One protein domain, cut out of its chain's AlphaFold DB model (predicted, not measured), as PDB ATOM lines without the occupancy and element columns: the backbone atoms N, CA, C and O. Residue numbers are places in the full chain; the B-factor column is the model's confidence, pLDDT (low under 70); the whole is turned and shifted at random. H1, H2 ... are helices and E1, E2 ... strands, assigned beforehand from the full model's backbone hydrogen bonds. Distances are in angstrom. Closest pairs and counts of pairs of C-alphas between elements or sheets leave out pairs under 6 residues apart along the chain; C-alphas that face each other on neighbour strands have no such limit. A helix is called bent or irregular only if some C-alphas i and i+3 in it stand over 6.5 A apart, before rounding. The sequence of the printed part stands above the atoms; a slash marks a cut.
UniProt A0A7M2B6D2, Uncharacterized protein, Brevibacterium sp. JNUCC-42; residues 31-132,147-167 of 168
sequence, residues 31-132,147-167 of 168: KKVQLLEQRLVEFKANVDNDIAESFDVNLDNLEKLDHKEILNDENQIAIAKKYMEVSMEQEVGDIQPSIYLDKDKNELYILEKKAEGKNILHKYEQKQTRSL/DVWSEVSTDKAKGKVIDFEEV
ATOM      1  N   LYS A  31     277.478 262.110 395.922       86.56
ATOM      2  CA  LYS A  31     278.441 261.354 395.105       86.56
ATOM      3  C   LYS A  31     279.883 261.783 395.364       86.56
ATOM      4  O   LYS A  31     280.777 260.946 395.371       86.56
ATOM      5  N   LYS A  32     280.115 263.079 395.606       85.31
ATOM      6  CA  LYS A  32     281.445 263.587 395.973       85.31
ATOM      7  C   LYS A  32     281.903 263.050 397.325       85.31
ATOM      8  O   LYS A  32     283.062 262.679 397.445       85.31
ATOM      9  N   VAL A  33     281.010 263.002 398.314       87.06
ATOM     10  CA  VAL A  33     281.320 262.445 399.639       87.06
ATOM     11  C   VAL A  33     281.650 260.959 399.529       87.06
ATOM     12  O   VAL A  33     282.715 260.564 399.980       87.06
ATOM     13  N   GLN A  34     280.822 260.172 398.836       88.06
ATOM     14  CA  GLN A  34     281.072 258.739 398.630       88.06
ATOM     15  C   GLN A  34     282.412 258.470 397.932       88.06
ATOM     16  O   GLN A  34     283.168 257.601 398.356       88.06
ATOM     17  N   LEU A  35     282.739 259.245 396.891       87.44
ATOM     18  CA  LEU A  35     284.022 259.121 396.197       87.44
ATOM     19  C   LEU A  35     285.209 259.460 397.112       87.44
ATOM     20  O   LEU A  35     286.235 258.789 397.062       87.44
ATOM     21  N   LEU A  36     285.087 260.500 397.942       87.31
ATOM     22  CA  LEU A  36     286.133 260.867 398.899       87.31
ATOM     23  C   LEU A  36     286.303 259.808 399.991       87.31
ATOM     24  O   LEU A  36     287.436 259.502 400.352       87.31
ATOM     25  N   GLU A  37     285.207 259.241 400.494       89.06
ATOM     26  CA  GLU A  37     285.234 258.145 401.465       89.06
ATOM     27  C   GLU A  37     285.926 256.911 400.879       89.06
ATOM     28  O   GLU A  37     286.829 256.367 401.512       89.06
ATOM     29  N   GLN A  38     285.584 256.524 399.648       90.88
ATOM     30  CA  GLN A  38     286.239 255.415 398.957       90.88
ATOM     31  C   GLN A  38     287.743 255.664 398.788       90.88
ATOM     32  O   GLN A  38     288.553 254.824 399.176       90.88
ATOM     33  N   ARG A  39     288.132 256.844 398.286       90.50
ATOM     34  CA  ARG A  39     289.550 257.200 398.124       90.50
ATOM     35  C   ARG A  39     290.303 257.238 399.445       90.50
ATOM     36  O   ARG A  39     291.473 256.880 399.484       90.50
ATOM     37  N   LEU A  40     289.650 257.641 400.535       90.56
ATOM     38  CA  LEU A  40     290.241 257.602 401.870       90.56
ATOM     39  C   LEU A  40     290.480 256.172 402.352       90.56
ATOM     40  O   LEU A  40     291.540 255.905 402.917       90.56
ATOM     41  N   VAL A  41     289.537 255.262 402.105       91.56
ATOM     42  CA  VAL A  41     289.703 253.837 402.421       91.56
ATOM     43  C   VAL A  41     290.861 253.241 401.621       91.56
ATOM     44  O   VAL A  41     291.745 252.621 402.210       91.56
ATOM     45  N   GLU A  42     290.906 253.480 400.311       93.75
ATOM     46  CA  GLU A  42     291.976 252.990 399.433       93.75
ATOM     47  C   GLU A  42     293.341 253.587 399.796       93.75
ATOM     48  O   GLU A  42     294.332 252.864 399.892       93.75
ATOM     49  N   PHE A  43     293.399 254.890 400.082       94.75
ATOM     50  CA  PHE A  43     294.613 255.556 400.548       94.75
ATOM     51  C   PHE A  43     295.142 254.924 401.834       94.75
ATOM     52  O   PHE A  43     296.323 254.589 401.924       94.75
ATOM     53  N   LYS A  44     294.266 254.714 402.823       95.00
ATOM     54  CA  LYS A  44     294.641 254.072 404.085       95.00
ATOM     55  C   LYS A  44     295.092 252.630 403.884       95.00
ATOM     56  O   LYS A  44     296.074 252.238 404.500       95.00
ATOM     57  N   ALA A  45     294.429 251.871 403.014       95.44
ATOM     58  CA  ALA A  45     294.847 250.512 402.682       95.44
ATOM     59  C   ALA A  45     296.241 250.489 402.033       95.44
ATOM     60  O   ALA A  45     297.082 249.692 402.430       95.44
ATOM     61  N   ASN A  46     296.524 251.404 401.100       96.50
ATOM     62  CA  ASN A  46     297.843 251.512 400.471       96.50
ATOM     63  C   ASN A  46     298.941 251.875 401.479       96.50
ATOM     64  O   ASN A  46     300.037 251.322 401.412       96.50
ATOM     65  N   VAL A  47     298.651 252.782 402.419       97.50
ATOM     66  CA  VAL A  47     299.581 253.135 403.502       97.50
ATOM     67  C   VAL A  47     299.840 251.938 404.412       97.50
ATOM     68  O   VAL A  47     300.999 251.614 404.662       97.50
ATOM     69  N   ASP A  48     298.787 251.263 404.871       98.25
ATOM     70  CA  ASP A  48     298.917 250.106 405.756       98.25
ATOM     71  C   ASP A  48     299.697 248.970 405.074       98.25
ATOM     72  O   ASP A  48     300.592 248.392 405.689       98.25
ATOM     73  N   ASN A  49     299.431 248.711 403.790       97.69
ATOM     74  CA  ASN A  49     300.139 247.702 403.003       97.69
ATOM     75  C   ASN A  49     301.620 248.050 402.804       97.69
ATOM     76  O   ASN A  49     302.463 247.179 402.973       97.69
ATOM     77  N   ASP A  50     301.970 249.307 402.510       98.19
ATOM     78  CA  ASP A  50     303.379 249.720 402.378       98.19
ATOM     79  C   ASP A  50     304.159 249.529 403.691       98.19
ATOM     80  O   ASP A  50     305.320 249.104 403.679       98.19
ATOM     81  N   ILE A  51     303.522 249.801 404.836       98.44
ATOM     82  CA  ILE A  51     304.109 249.534 406.154       98.44
ATOM     83  C   ILE A  51     304.247 248.026 406.368       98.44
ATOM     84  O   ILE A  51     305.328 247.563 406.717       98.44
ATOM     85  N   ALA A  52     303.186 247.257 406.127       97.69
ATOM     86  CA  ALA A  52     303.167 245.812 406.320       97.69
ATOM     87  C   ALA A  52     304.223 245.090 405.465       97.69
ATOM     88  O   ALA A  52     304.984 244.279 405.991       97.69
ATOM     89  N   GLU A  53     304.356 245.466 404.188       97.69
ATOM     90  CA  GLU A  53     305.404 244.987 403.275       97.69
ATOM     91  C   GLU A  53     306.813 245.285 403.809       97.69
ATOM     92  O   GLU A  53     307.721 244.470 403.659       97.69
ATOM     93  N   SER A  54     307.009 246.433 404.466       98.19
ATOM     94  CA  SER A  54     308.316 246.828 405.010       98.19
ATOM     95  C   SER A  54     308.784 245.958 406.180       98.19
ATOM     96  O   SER A  54     309.978 245.948 406.486       98.19
ATOM     97  N   PHE A  55     307.862 245.252 406.836       97.75
ATOM     98  CA  PHE A  55     308.120 244.454 408.037       97.75
ATOM     99  C   PHE A  55     307.673 242.990 407.902       97.75
ATOM    100  O   PHE A  55     307.680 242.271 408.899       97.75
ATOM    101  N   ASP A  56     307.299 242.554 406.693       96.44
ATOM    102  CA  ASP A  56     306.793 241.202 406.406       96.44
ATOM    103  C   ASP A  56     305.604 240.798 407.307       96.44
ATOM    104  O   ASP A  56     305.506 239.680 407.817       96.44
ATOM    105  N   VAL A  57     304.692 241.747 407.546       95.44
ATOM    106  CA  VAL A  57     303.472 241.526 408.333       95.44
ATOM    107  C   VAL A  57     302.318 241.195 407.392       95.44
ATOM    108  O   VAL A  57     302.035 241.937 406.458       95.44
ATOM    109  N   ASN A  58     301.601 240.104 407.660       95.62
ATOM    110  CA  ASN A  58     300.365 239.791 406.946       95.62
ATOM    111  C   ASN A  58     299.156 240.391 407.682       95.62
ATOM    112  O   ASN A  58     298.818 239.931 408.773       95.62
ATOM    113  N   LEU A  59     298.502 241.384 407.073       96.69
ATOM    114  CA  LEU A  59     297.335 242.062 407.649       96.69
ATOM    115  C   LEU A  59     296.016 241.294 407.467       96.69
ATOM    116  O   LEU A  59     295.080 241.551 408.219       96.69
ATOM    117  N   ASP A  60     295.929 240.344 406.532       95.25
ATOM    118  CA  ASP A  60     294.663 239.685 406.157       95.25
ATOM    119  C   ASP A  60     294.031 238.886 407.307       95.25
ATOM    120  O   ASP A  60     292.817 238.694 407.351       95.25
ATOM    121  N   ASN A  61     294.858 238.418 408.246       92.50
ATOM    122  CA  ASN A  61     294.422 237.639 409.408       92.50
ATOM    123  C   ASN A  61     294.277 238.488 410.678       92.50
ATOM    124  O   ASN A  61     294.034 237.941 411.754       92.50
ATOM    125  N   LEU A  62     294.467 239.805 410.578       97.44
ATOM    126  CA  LEU A  62     294.414 240.714 411.714       97.44
ATOM    127  C   LEU A  62     293.094 241.479 411.727       97.44
ATOM    128  O   LEU A  62     292.585 241.917 410.696       97.44
ATOM    129  N   GLU A  63     292.552 241.702 412.920       97.44
ATOM    130  CA  GLU A  63     291.390 242.566 413.077       97.44
ATOM    131  C   GLU A  63     291.837 244.027 413.075       97.44
ATOM    132  O   GLU A  63     292.537 244.473 413.985       97.44
ATOM    133  N   LYS A  64     291.402 244.792 412.073       97.31
ATOM    134  CA  LYS A  64     291.578 246.245 412.075       97.31
ATOM    135  C   LYS A  64     290.613 246.886 413.071       97.31
ATOM    136  O   LYS A  64     289.402 246.712 412.945       97.31
ATOM    137  N   LEU A  65     291.138 247.661 414.016       96.44
ATOM    138  CA  LEU A  65     290.336 248.363 415.021       96.44
ATOM    139  C   LEU A  65     290.032 249.801 414.582       96.44
ATOM    140  O   LEU A  65     290.915 250.518 414.100       96.44
ATOM    141  N   ASP A  66     288.792 250.256 414.784       94.75
ATOM    142  CA  ASP A  66     288.425 251.659 414.581       94.75
ATOM    143  C   ASP A  66     288.877 252.495 415.787       94.75
ATOM    144  O   ASP A  66     288.409 252.326 416.914       94.75
ATOM    145  N   HIS A  67     289.780 253.447 415.548       91.00
ATOM    146  CA  HIS A  67     290.305 254.333 416.585       91.00
ATOM    147  C   HIS A  67     289.217 255.124 417.339       91.00
ATOM    148  O   HIS A  67     289.414 255.497 418.492       91.00
ATOM    149  N   LYS A  68     288.067 255.424 416.730       92.06
ATOM    150  CA  LYS A  68     286.952 256.083 417.426       92.06
ATOM    151  C   LYS A  68     286.261 255.123 418.374       92.06
ATOM    152  O   LYS A  68     285.846 255.547 419.449       92.06
ATOM    153  N   GLU A  69     286.123 253.861 417.988       93.38
ATOM    154  CA  GLU A  69     285.505 252.844 418.834       93.38
ATOM    155  C   GLU A  69     286.389 252.563 420.047       93.38
ATOM    156  O   GLU A  69     285.914 252.688 421.174       93.38
ATOM    157  N   ILE A  70     287.693 252.340 419.849       92.81
ATOM    158  CA  ILE A  70     288.601 252.047 420.971       92.81
ATOM    159  C   ILE A  70     288.684 253.201 421.977       92.81
ATOM    160  O   ILE A  70     288.840 252.967 423.171       92.81
ATOM    161  N   LEU A  71     288.596 254.457 421.516       90.12
ATOM    162  CA  LEU A  71     288.693 255.634 422.384       90.12
ATOM    163  C   LEU A  71     287.429 255.829 423.233       90.12
ATOM    164  O   LEU A  71     287.490 256.521 424.249       90.12
ATOM    165  N   ASN A  72     286.303 255.242 422.820       91.31
ATOM    166  CA  ASN A  72     285.018 255.342 423.511       91.31
ATOM    167  C   ASN A  72     284.637 254.058 424.274       91.31
ATOM    168  O   ASN A  72     283.666 254.081 425.029       91.31
ATOM    169  N   ASP A  73     285.377 252.960 424.099       89.75
ATOM    170  CA  ASP A  73     285.135 251.678 424.765       89.75
ATOM    171  C   ASP A  73     285.980 251.542 426.043       89.75
ATOM    172  O   ASP A  73     287.211 251.464 426.011       89.75
ATOM    173  N   GLU A  74     285.306 251.469 427.194       86.62
ATOM    174  CA  GLU A  74     285.947 251.300 428.503       86.62
ATOM    175  C   GLU A  74     286.751 249.993 428.607       86.62
ATOM    176  O   GLU A  74     287.740 249.933 429.343       86.62
ATOM    177  N   ASN A  75     286.391 248.964 427.833       86.75
ATOM    178  CA  ASN A  75     287.112 247.690 427.816       86.75
ATOM    179  C   ASN A  75     288.421 247.771 427.019       86.75
ATOM    180  O   ASN A  75     289.294 246.924 427.183       86.75
ATOM    181  N   GLN A  76     288.592 248.800 426.186       89.44
ATOM    182  CA  GLN A  76     289.764 248.976 425.326       89.44
ATOM    183  C   GLN A  76     290.673 250.119 425.779       89.44
ATOM    184  O   GLN A  76     291.607 250.484 425.067       89.44
ATOM    185  N   ILE A  77     290.484 250.635 427.001       90.62
ATOM    186  CA  ILE A  77     291.286 251.733 427.571       90.62
ATOM    187  C   ILE A  77     292.794 251.487 427.438       90.62
ATOM    188  O   ILE A  77     293.562 252.426 427.221       90.62
ATOM    189  N   ALA A  78     293.247 250.242 427.585       91.88
ATOM    190  CA  ALA A  78     294.664 249.920 427.486       91.88
ATOM    191  C   ALA A  78     295.208 250.055 426.050       91.88
ATOM    192  O   ALA A  78     296.285 250.619 425.867       91.88
ATOM    193  N   ILE A  79     294.443 249.614 425.044       94.56
ATOM    194  CA  ILE A  79     294.766 249.792 423.617       94.56
ATOM    195  C   ILE A  79     294.689 251.278 423.255       94.56
ATOM    196  O   ILE A  79     295.617 251.823 422.660       94.56
ATOM    197  N   ALA A  80     293.624 251.958 423.691       94.69
ATOM    198  CA  ALA A  80     293.418 253.388 423.491       94.69
ATOM    199  C   ALA A  80     294.607 254.220 423.991       94.69
ATOM    200  O   ALA A  80     295.045 255.141 423.307       94.69
ATOM    201  N   LYS A  81     295.178 253.873 425.152       94.31
ATOM    202  CA  LYS A  81     296.391 254.526 425.670       94.31
ATOM    203  C   LYS A  81     297.585 254.358 424.733       94.31
ATOM    204  O   LYS A  81     298.242 255.352 424.452       94.31
ATOM    205  N   LYS A  82     297.838 253.149 424.218       96.06
ATOM    206  CA  LYS A  82     298.953 252.899 423.284       96.06
ATOM    207  C   LYS A  82     298.783 253.629 421.965       96.06
ATOM    208  O   LYS A  82     299.704 254.289 421.501       96.06
ATOM    209  N   TYR A  83     297.571 253.623 421.428       96.38
ATOM    210  CA  TYR A  83     297.252 254.432 420.260       96.38
ATOM    211  C   TYR A  83     297.461 255.933 420.499       96.38
ATOM    212  O   TYR A  83     298.021 256.618 419.642       96.38
ATOM    213  N   MET A  84     297.045 256.452 421.656       95.88
ATOM    214  CA  MET A  84     297.228 257.864 421.997       95.88
ATOM    215  C   MET A  84     298.699 258.237 422.183       95.88
ATOM    216  O   MET A  84     299.081 259.314 421.740       95.88
ATOM    217  N   GLU A  85     299.516 257.369 422.786       95.81
ATOM    218  CA  GLU A  85     300.970 257.566 422.907       95.81
ATOM    219  C   GLU A  85     301.597 257.786 421.516       95.81
ATOM    220  O   GLU A  85     302.197 258.833 421.285       95.81
ATOM    221  N   VAL A  86     301.342 256.888 420.556       96.88
ATOM    222  CA  VAL A  86     301.840 257.020 419.170       96.88
ATOM    223  C   VAL A  86     301.245 258.244 418.458       96.88
ATOM    224  O   VAL A  86     301.936 258.973 417.746       96.88
ATOM    225  N   SER A  87     299.951 258.509 418.662       95.88
ATOM    226  CA  SER A  87     299.250 259.625 418.012       95.88
ATOM    227  C   SER A  87     299.724 261.000 418.495       95.88
ATOM    228  O   SER A  87     299.656 261.969 417.743       95.88
ATOM    229  N   MET A  88     300.188 261.111 419.742       94.56
ATOM    230  CA  MET A  88     300.687 262.370 420.306       94.56
ATOM    231  C   MET A  88     302.075 262.758 419.784       94.56
ATOM    232  O   MET A  88     302.447 263.924 419.891       94.56
ATOM    233  N   GLU A  89     302.814 261.813 419.202       95.12
ATOM    234  CA  GLU A  89     304.122 262.040 418.570       95.12
ATOM    235  C   GLU A  89     304.020 262.353 417.063       95.12
ATOM    236  O   GLU A  89     305.038 262.476 416.376       95.12
ATOM    237  N   GLN A  90     302.799 262.460 416.528       94.69
ATOM    238  CA  GLN A  90     302.572 262.798 415.123       94.69
ATOM    239  C   GLN A  90     302.862 264.276 414.854       94.69
ATOM    240  O   GLN A  90     302.458 265.164 415.612       94.69
ATOM    241  N   GLU A  91     303.508 264.540 413.726       94.88
ATOM    242  CA  GLU A  91     303.755 265.880 413.208       94.88
ATOM    243  C   GLU A  91     302.774 266.232 412.080       94.88
ATOM    244  O   GLU A  91     302.029 265.399 411.560       94.88
ATOM    245  N   VAL A  92     302.741 267.509 411.696       92.06
ATOM    246  CA  VAL A  92     301.900 267.960 410.582       92.06
ATOM    247  C   VAL A  92     302.352 267.279 409.292       92.06
ATOM    248  O   VAL A  92     303.498 267.424 408.879       92.06
ATOM    249  N   GLY A  93     301.418 266.595 408.631       90.88
ATOM    250  CA  GLY A  93     301.668 265.845 407.399       90.88
ATOM    251  C   GLY A  93     301.839 264.343 407.621       90.88
ATOM    252  O   GLY A  93     301.739 263.591 406.654       90.88
ATOM    253  N   ASP A  94     302.039 263.894 408.865       94.62
ATOM    254  CA  ASP A  94     302.016 262.469 409.177       94.62
ATOM    255  C   ASP A  94     300.617 261.886 408.944       94.62
ATOM    256  O   ASP A  94     299.587 262.566 409.051       94.62
ATOM    257  N   ILE A  95     300.572 260.599 408.613       95.19
ATOM    258  CA  ILE A  95     299.314 259.906 408.367       95.19
ATOM    259  C   ILE A  95     298.842 259.276 409.671       95.19
ATOM    260  O   ILE A  95     299.562 258.491 410.278       95.19
ATOM    261  N   GLN A  96     297.590 259.564 410.049       95.38
ATOM    262  CA  GLN A  96     296.976 259.001 411.257       95.38
ATOM    263  C   GLN A  96     297.218 257.477 411.356       95.38
ATOM    264  O   GLN A  96     296.860 256.781 410.393       95.38
ATOM    265  N   PRO A  97     297.748 256.973 412.489       97.75
ATOM    266  CA  PRO A  97     298.100 255.566 412.638       97.75
ATOM    267  C   PRO A  97     296.905 254.621 412.496       97.75
ATOM    268  O   PRO A  97     295.777 254.960 412.868       97.75
ATOM    269  N   SER A  98     297.174 253.417 411.999       98.19
ATOM    270  CA  SER A  98     296.218 252.305 411.964       98.19
ATOM    271  C   SER A  98     296.536 251.299 413.063       98.19
ATOM    272  O   SER A  98     297.680 251.176 413.492       98.19
ATOM    273  N   ILE A  99     295.521 250.572 413.526       98.12
ATOM    274  CA  ILE A  99     295.636 249.647 414.653       98.12
ATOM    275  C   ILE A  99     295.091 248.294 414.223       98.12
ATOM    276  O   ILE A  99     293.984 248.217 413.687       98.12
ATOM    277  N   TYR A 100     295.860 247.248 414.483       98.31
ATOM    278  CA  TYR A 100     295.519 245.872 414.155       98.31
ATOM    279  C   TYR A 100     295.738 244.971 415.368       98.31
ATOM    280  O   TYR A 100     296.724 245.124 416.089       98.31
ATOM    281  N   LEU A 101     294.827 244.030 415.587       97.00
ATOM    282  CA  LEU A 101     294.865 243.076 416.690       97.00
ATOM    283  C   LEU A 101     294.946 241.645 416.145       97.00
ATOM    284  O   LEU A 101     294.063 241.191 415.416       97.00
ATOM    285  N   ASP A 102     295.992 240.926 416.542       96.69
ATOM    286  CA  ASP A 102     296.094 239.474 416.410       96.69
ATOM    287  C   ASP A 102     295.496 238.840 417.674       96.69
ATOM    288  O   ASP A 102     296.147 238.760 418.721       96.69
ATOM    289  N   LYS A 103     294.228 238.422 417.596       93.06
ATOM    290  CA  LYS A 103     293.517 237.790 418.722       93.06
ATOM    291  C   LYS A 103     294.120 236.444 419.118       93.06
ATOM    292  O   LYS A 103     294.072 236.090 420.293       93.06
ATOM    293  N   ASP A 104     294.692 235.712 418.166       92.94
ATOM    294  CA  ASP A 104     295.231 234.375 418.416       92.94
ATOM    295  C   ASP A 104     296.545 234.456 419.196       92.94
ATOM    296  O   ASP A 104     296.800 233.645 420.091       92.94
ATOM    297  N   LYS A 105     297.367 235.465 418.890       93.12
ATOM    298  CA  LYS A 105     298.649 235.694 419.569       93.12
ATOM    299  C   LYS A 105     298.573 236.694 420.720       93.12
ATOM    300  O   LYS A 105     299.526 236.792 421.484       93.12
ATOM    301  N   ASN A 106     297.447 237.388 420.890       93.62
ATOM    302  CA  ASN A 106     297.310 238.534 421.793       93.62
ATOM    303  C   ASN A 106     298.378 239.607 421.521       93.62
ATOM    304  O   ASN A 106     299.017 240.128 422.442       93.62
ATOM    305  N   GLU A 107     298.575 239.918 420.240       95.94
ATOM    306  CA  GLU A 107     299.523 240.930 419.777       95.94
ATOM    307  C   GLU A 107     298.776 242.117 419.167       95.94
ATOM    308  O   GLU A 107     297.833 241.954 418.395       95.94
ATOM    309  N   LEU A 108     299.213 243.324 419.505       97.38
ATOM    310  CA  LEU A 108     298.683 244.576 418.985       97.38
ATOM    311  C   LEU A 108     299.751 245.224 418.112       97.38
ATOM    312  O   LEU A 108     300.903 245.365 418.521       97.38
ATOM    313  N   TYR A 109     299.342 245.666 416.937       98.38
ATOM    314  CA  TYR A 109     300.179 246.345 415.966       98.38
ATOM    315  C   TYR A 109     299.634 247.753 415.748       98.38
ATOM    316  O   TYR A 109     298.457 247.924 415.427       98.38
ATOM    317  N   ILE A 110     300.483 248.763 415.911       98.44
ATOM    318  CA  ILE A 110     300.177 250.142 415.523       98.44
ATOM    319  C   ILE A 110     301.104 250.512 414.371       98.44
ATOM    320  O   ILE A 110     302.329 250.484 414.500       98.44
ATOM    321  N   LEU A 111     300.498 250.821 413.231       98.56
ATOM    322  CA  LEU A 111     301.172 251.142 411.981       98.56
ATOM    323  C   LEU A 111     301.212 252.661 411.833       98.56
ATOM    324  O   LEU A 111     300.168 253.306 411.727       98.56
ATOM    325  N   GLU A 112     302.414 253.224 411.823       98.31
ATOM    326  CA  GLU A 112     302.655 254.659 411.710       98.31
ATOM    327  C   GLU A 112     303.428 254.981 410.423       98.31
ATOM    328  O   GLU A 112     304.409 254.321 410.063       98.31
ATOM    329  N   LYS A 113     302.999 256.054 409.751       97.88
ATOM    330  CA  LYS A 113     303.617 256.577 408.535       97.88
ATOM    331  C   LYS A 113     303.945 258.052 408.709       97.88
ATOM    332  O   LYS A 113     303.042 258.878 408.849       97.88
ATOM    333  N   LYS A 114     305.234 258.381 408.634       97.31
ATOM    334  CA  LYS A 114     305.692 259.774 408.618       97.31
ATOM    335  C   LYS A 114     305.488 260.415 407.246       97.31
ATOM    336  O   LYS A 114     305.591 259.727 406.227       97.31
ATOM    337  N   ALA A 115     305.296 261.732 407.221       93.94
ATOM    338  CA  ALA A 115     305.134 262.530 405.999       93.94
ATOM    339  C   ALA A 115     306.273 262.314 404.979       93.94
ATOM    340  O   ALA A 115     306.057 262.269 403.773       93.94
ATOM    341  N   GLU A 116     307.497 262.120 405.476       93.56
ATOM    342  CA  GLU A 116     308.702 261.866 404.673       93.56
ATOM    343  C   GLU A 116     308.800 260.433 404.106       93.56
ATOM    344  O   GLU A 116     309.811 260.062 403.507       93.56
ATOM    345  N   GLY A 117     307.769 259.604 404.297       94.56
ATOM    346  CA  GLY A 117     307.686 258.244 403.764       94.56
ATOM    347  C   GLY A 117     308.239 257.156 404.688       94.56
ATOM    348  O   GLY A 117     308.223 255.983 404.321       94.56
ATOM    349  N   LYS A 118     308.720 257.500 405.886       98.06
ATOM    350  CA  LYS A 118     309.222 256.524 406.865       98.06
ATOM    351  C   LYS A 118     308.083 255.700 407.472       98.06
ATOM    352  O   LYS A 118     307.085 256.264 407.919       98.06
ATOM    353  N   ASN A 119     308.290 254.387 407.541       98.62
ATOM    354  CA  ASN A 119     307.372 253.419 408.137       98.62
ATOM    355  C   ASN A 119     307.848 253.045 409.535       98.62
ATOM    356  O   ASN A 119     309.045 252.817 409.748       98.62
ATOM    357  N   ILE A 120     306.915 252.984 410.479       98.69
ATOM    358  CA  ILE A 120     307.174 252.592 411.860       98.69
ATOM    359  C   ILE A 120     306.122 251.559 412.265       98.69
ATOM    360  O   ILE A 120     304.924 251.779 412.084       98.69
ATOM    361  N   LEU A 121     306.582 250.426 412.789       98.69
ATOM    362  CA  LEU A 121     305.736 249.374 413.338       98.69
ATOM    363  C   LEU A 121     305.959 249.305 414.841       98.69
ATOM    364  O   LEU A 121     307.049 248.950 415.288       98.69
ATOM    365  N   HIS A 122     304.919 249.616 415.606       98.44
ATOM    366  CA  HIS A 122     304.911 249.418 417.051       98.44
ATOM    367  C   HIS A 122     304.190 248.110 417.356       98.44
ATOM    368  O   HIS A 122     303.012 247.956 417.017       98.44
ATOM    369  N   LYS A 123     304.890 247.163 417.977       98.12
ATOM    370  CA  LYS A 123     304.352 245.856 418.348       98.12
ATOM    371  C   LYS A 123     304.219 245.761 419.860       98.12
ATOM    372  O   LYS A 123     305.186 245.982 420.587       98.12
ATOM    373  N   TYR A 124     303.048 245.354 420.334       97.12
ATOM    374  CA  TYR A 124     302.764 245.121 421.745       97.12
ATOM    375  C   TYR A 124     302.208 243.716 421.962       97.12
ATOM    376  O   TYR A 124     301.577 243.142 421.081       97.12
ATOM    377  N   GLU A 125     302.390 243.189 423.165       95.75
ATOM    378  CA  GLU A 125     301.828 241.909 423.601       95.75
ATOM    379  C   GLU A 125     301.042 242.112 424.900       95.75
ATOM    380  O   GLU A 125     301.453 242.875 425.790       95.75
ATOM    381  N   GLN A 126     299.900 241.434 425.015       91.38
ATOM    382  CA  GLN A 126     299.085 241.459 426.223       91.38
ATOM    383  C   GLN A 126     299.704 240.544 427.282       91.38
ATOM    384  O   GLN A 126     299.659 239.315 427.196       91.38
ATOM    385  N   LYS A 127     300.243 241.133 428.350       82.44
ATOM    386  CA  LYS A 127     300.708 240.344 429.493       82.44
ATOM    387  C   LYS A 127     299.530 240.001 430.386       82.44
ATOM    388  O   LYS A 127     298.922 240.886 430.988       82.44
ATOM    389  N   GLN A 128     299.270 238.706 430.567       64.25
ATOM    390  CA  GLN A 128     298.406 238.257 431.652       64.25
ATOM    391  C   GLN A 128     299.082 238.584 432.984       64.25
ATOM    392  O   GLN A 128     300.049 237.939 433.403       64.25
ATOM    393  N   THR A 129     298.574 239.599 433.677       57.25
ATOM    394  CA  THR A 129     298.964 239.863 435.057       57.25
ATOM    395  C   THR A 129     298.439 238.713 435.914       57.25
ATOM    396  O   THR A 129     297.254 238.615 436.229       57.25
ATOM    397  N   ARG A 130     299.324 237.775 436.285       48.78
ATOM    398  CA  ARG A 130     299.009 236.810 437.346       48.78
ATOM    399  C   ARG A 130     298.690 237.627 438.588       48.78
ATOM    400  O   ARG A 130     299.558 238.343 439.084       48.78
ATOM    401  N   SER A 131     297.458 237.522 439.081       48.84
ATOM    402  CA  SER A 131     297.070 238.098 440.361       48.84
ATOM    403  C   SER A 131     298.006 237.542 441.432       48.84
ATOM    404  O   SER A 131     297.865 236.395 441.858       48.84
ATOM    405  N   LEU A 132     298.995 238.328 441.855       44.44
ATOM    406  CA  LEU A 132     299.697 238.067 443.099       44.44
ATOM    407  C   LEU A 132     298.684 238.366 444.197       44.44
ATOM    408  O   LEU A 132     298.558 239.500 444.649       44.44
ATOM    409  N   ASP A 147     294.118 245.129 431.493       68.12
ATOM    410  CA  ASP A 147     294.915 244.559 430.421       68.12
ATOM    411  C   ASP A 147     296.168 245.417 430.251       68.12
ATOM    412  O   ASP A 147     296.095 246.638 430.095       68.12
ATOM    413  N   VAL A 148     297.339 244.790 430.366       85.31
ATOM    414  CA  VAL A 148     298.622 245.488 430.252       85.31
ATOM    415  C   VAL A 148     299.262 245.100 428.931       85.31
ATOM    416  O   VAL A 148     299.820 244.011 428.795       85.31
ATOM    417  N   TRP A 149     299.221 246.026 427.978       91.56
ATOM    418  CA  TRP A 149     299.982 245.941 426.735       91.56
ATOM    419  C   TRP A 149     301.416 246.400 426.986       91.56
ATOM    420  O   TRP A 149     301.655 247.537 427.404       91.56
ATOM    421  N   SER A 150     302.374 245.502 426.768       93.12
ATOM    422  CA  SER A 150     303.805 245.809 426.842       93.12
ATOM    423  C   SER A 150     304.382 245.908 425.443       93.12
ATOM    424  O   SER A 150     304.120 245.030 424.629       93.12
ATOM    425  N   GLU A 151     305.181 246.941 425.185       95.25
ATOM    426  CA  GLU A 151     305.905 247.061 423.918       95.25
ATOM    427  C   GLU A 151     306.916 245.917 423.793       95.25
ATOM    428  O   GLU A 151     307.670 245.630 424.728       95.25
ATOM    429  N   VAL A 152     306.872 245.242 422.651       96.12
ATOM    430  CA  VAL A 152     307.776 244.162 422.255       96.12
ATOM    431  C   VAL A 152     308.876 244.732 421.370       96.12
ATOM    432  O   VAL A 152     310.053 244.460 421.605       96.12
ATOM    433  N   SER A 153     308.498 245.532 420.371       97.25
ATOM    434  CA  SER A 153     309.429 246.209 419.474       97.25
ATOM    435  C   SER A 153     308.817 247.473 418.877       97.25
ATOM    436  O   SER A 153     307.597 247.594 418.758       97.25
ATOM    437  N   THR A 154     309.702 248.382 418.471       98.00
ATOM    438  CA  THR A 154     309.376 249.549 417.651       98.00
ATOM    439  C   THR A 154     310.376 249.610 416.511       98.00
ATOM    440  O   THR A 154     311.511 250.075 416.668       98.00
ATOM    441  N   ASP A 155     309.952 249.102 415.363       98.19
ATOM    442  CA  ASP A 155     310.796 248.893 414.197       98.19
ATOM    443  C   ASP A 155     310.594 250.019 413.181       98.19
ATOM    444  O   ASP A 155     309.511 250.590 413.052       98.19
ATOM    445  N   LYS A 156     311.665 250.395 412.476       98.25
ATOM    446  CA  LYS A 156     311.676 251.539 411.552       98.25
ATOM    447  C   LYS A 156     312.236 251.109 410.206       98.25
ATOM    448  O   LYS A 156     313.329 250.552 410.144       98.25
ATOM    449  N   ALA A 157     311.529 251.444 409.134       97.94
ATOM    450  CA  ALA A 157     311.928 251.137 407.768       97.94
ATOM    451  C   ALA A 157     311.690 252.334 406.841       97.94
ATOM    452  O   ALA A 157     310.901 253.240 407.125       97.94
ATOM    453  N   LYS A 158     312.398 252.348 405.712       97.12
ATOM    454  CA  LYS A 158     312.120 253.297 404.636       97.12
ATOM    455  C   LYS A 158     310.913 252.788 403.848       97.12
ATOM    456  O   LYS A 158     310.982 251.688 403.314       97.12
ATOM    457  N   GLY A 159     309.865 253.597 403.748       95.50
ATOM    458  CA  GLY A 159     308.703 253.331 402.903       95.50
ATOM    459  C   GLY A 159     308.620 254.283 401.714       95.50
ATOM    460  O   GLY A 159     309.523 255.091 401.462       95.50
ATOM    461  N   LYS A 160     307.514 254.190 400.975       93.44
ATOM    462  CA  LYS A 160     307.197 255.097 399.858       93.44
ATOM    463  C   LYS A 160     306.535 256.375 400.374       93.44
ATOM    464  O   LYS A 160     305.807 256.329 401.356       93.44
ATOM    465  N   VAL A 161     306.729 257.517 399.725       91.56
ATOM    466  CA  VAL A 161     305.801 258.642 399.932       91.56
ATOM    467  C   VAL A 161     304.534 258.298 399.151       91.56
ATOM    468  O   VAL A 161     304.640 257.897 397.995       91.56
ATOM    469  N   ILE A 162     303.372 258.350 399.802       86.50
ATOM    470  CA  ILE A 162     302.084 258.021 399.184       86.50
ATOM    471  C   ILE A 162     301.225 259.270 399.273       86.50
ATOM    472  O   ILE A 162     300.876 259.699 400.375       86.50
ATOM    473  N   ASP A 163     300.876 259.825 398.120       85.81
ATOM    474  CA  ASP A 163     300.048 261.020 398.032       85.81
ATOM    475  C   ASP A 163     298.579 260.644 397.826       85.81
ATOM    476  O   ASP A 163     298.232 259.773 397.028       85.81
ATOM    477  N   PHE A 164     297.678 261.334 398.530       82.25
ATOM    478  CA  PHE A 164     296.235 261.087 398.422       82.25
ATOM    479  C   PHE A 164     295.710 261.275 396.989       82.25
ATOM    480  O   PHE A 164     294.762 260.611 396.574       82.25
ATOM    481  N   GLU A 165     296.329 262.174 396.217       80.75
ATOM    482  CA  GLU A 165     295.946 262.459 394.831       80.75
ATOM    483  C   GLU A 165     296.276 261.311 393.858       80.75
ATOM    484  O   GLU A 165     295.674 261.234 392.785       80.75
ATOM    485  N   GLU A 166     297.185 260.403 394.227       76.25
ATOM    486  CA  GLU A 166     297.580 259.259 393.394       76.25
ATOM    487  C   GLU A 166     296.593 258.086 393.475       76.25
ATOM    488  O   GLU A 166     296.612 257.195 392.620       76.25
ATOM    489  N   VAL A 167     295.698 258.100 394.465       74.00
ATOM    490  CA  VAL A 167     294.665 257.080 394.664       74.00
ATOM    491  C   VAL A 167     293.486 257.368 393.727       74.00
ATOM    492  O   VAL A 167     292.905 258.461 393.752       74.00
TER     493      VAL A 167
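This is residues 31 to 132 and 147 to 167 of the 168 residues of an uncharacterized protein of Brevibacterium sp. JNUCC-42 (UniProt A0A7M2B6D2). A twisted five-stranded sheet curls round helix H3 on one face, while the long helix H1 crosses the other face with its residues 44 to 55; its residues 31 to 37 stick out free. The short H2 packs on H3. The printed part has 123 residues, with three named helices and five named strands in the order H1 E1 H2 H3 E2 E3 E4 E5; the class is mixed, and the sheet, E1 E2 E3 E4 E5, is antiparallel. The whole is compact, with a radius of gyration of the C-alphas of 15.1 A, and elongated, spanning 55 by 33 by 28 A.

The strands are E1, residues 63 to 65, E2, residues 95 to 102, E3, residues 107 to 113, E4, residues 118 to 127, 29.1 A long, and E5, residues 148 to 158, 30.0 A long, ending with C-alpha 158 at (312.120, 253.297, 404.636). H1, residues 31 to 55, runs 36.5 A from C-alpha 31 at (278.441, 261.354, 395.105). H2 is residues 67 to 72; H3, residues 74 to 88, is irregular, with C-alphas 75 and 78 7.9 A apart.

E2, E3 and E4 form a meander, each strand the antiparallel neighbour of the one before, in two hairpins; N 100 and O 109, 2.8 A, and N 110 and O 122, 2.9 A, are within hydrogen-bond range. So are N 65 and O 99, 2.9 A, between edge strand E1 and E2, and N 121 and O 155, 2.9 A, between E4 and edge strand E5. H1 and H3 are on opposite faces, giving three layers, helices on both faces of a sheet. H1's height over the sheet is 9.8 A; its closest C-alphas to E4 are Ile 51 and Asn 119, 5.4 A. H3's closest to E2 are Ser 87 and Pro 97, 6.8 A. H2 touches H3 at a steep tilt of 49 degrees, closest at the C-alphas of Leu 71 and Ala 80, 5.3 A, and only grazes the sheet. In H1 and H2 every O i to N i+4 pair is within hydrogen-bond range, in H3 9 of 11.

The farthest C-alphas, of Lys 31 and Leu 132, are 57.4 A apart. Residues 133 to 146 are cut out, with 15.0 A between C-alphas 132 and 147. Of the links printed whole, none is long. Residues 128 to 132 and 147 have pLDDT under 70.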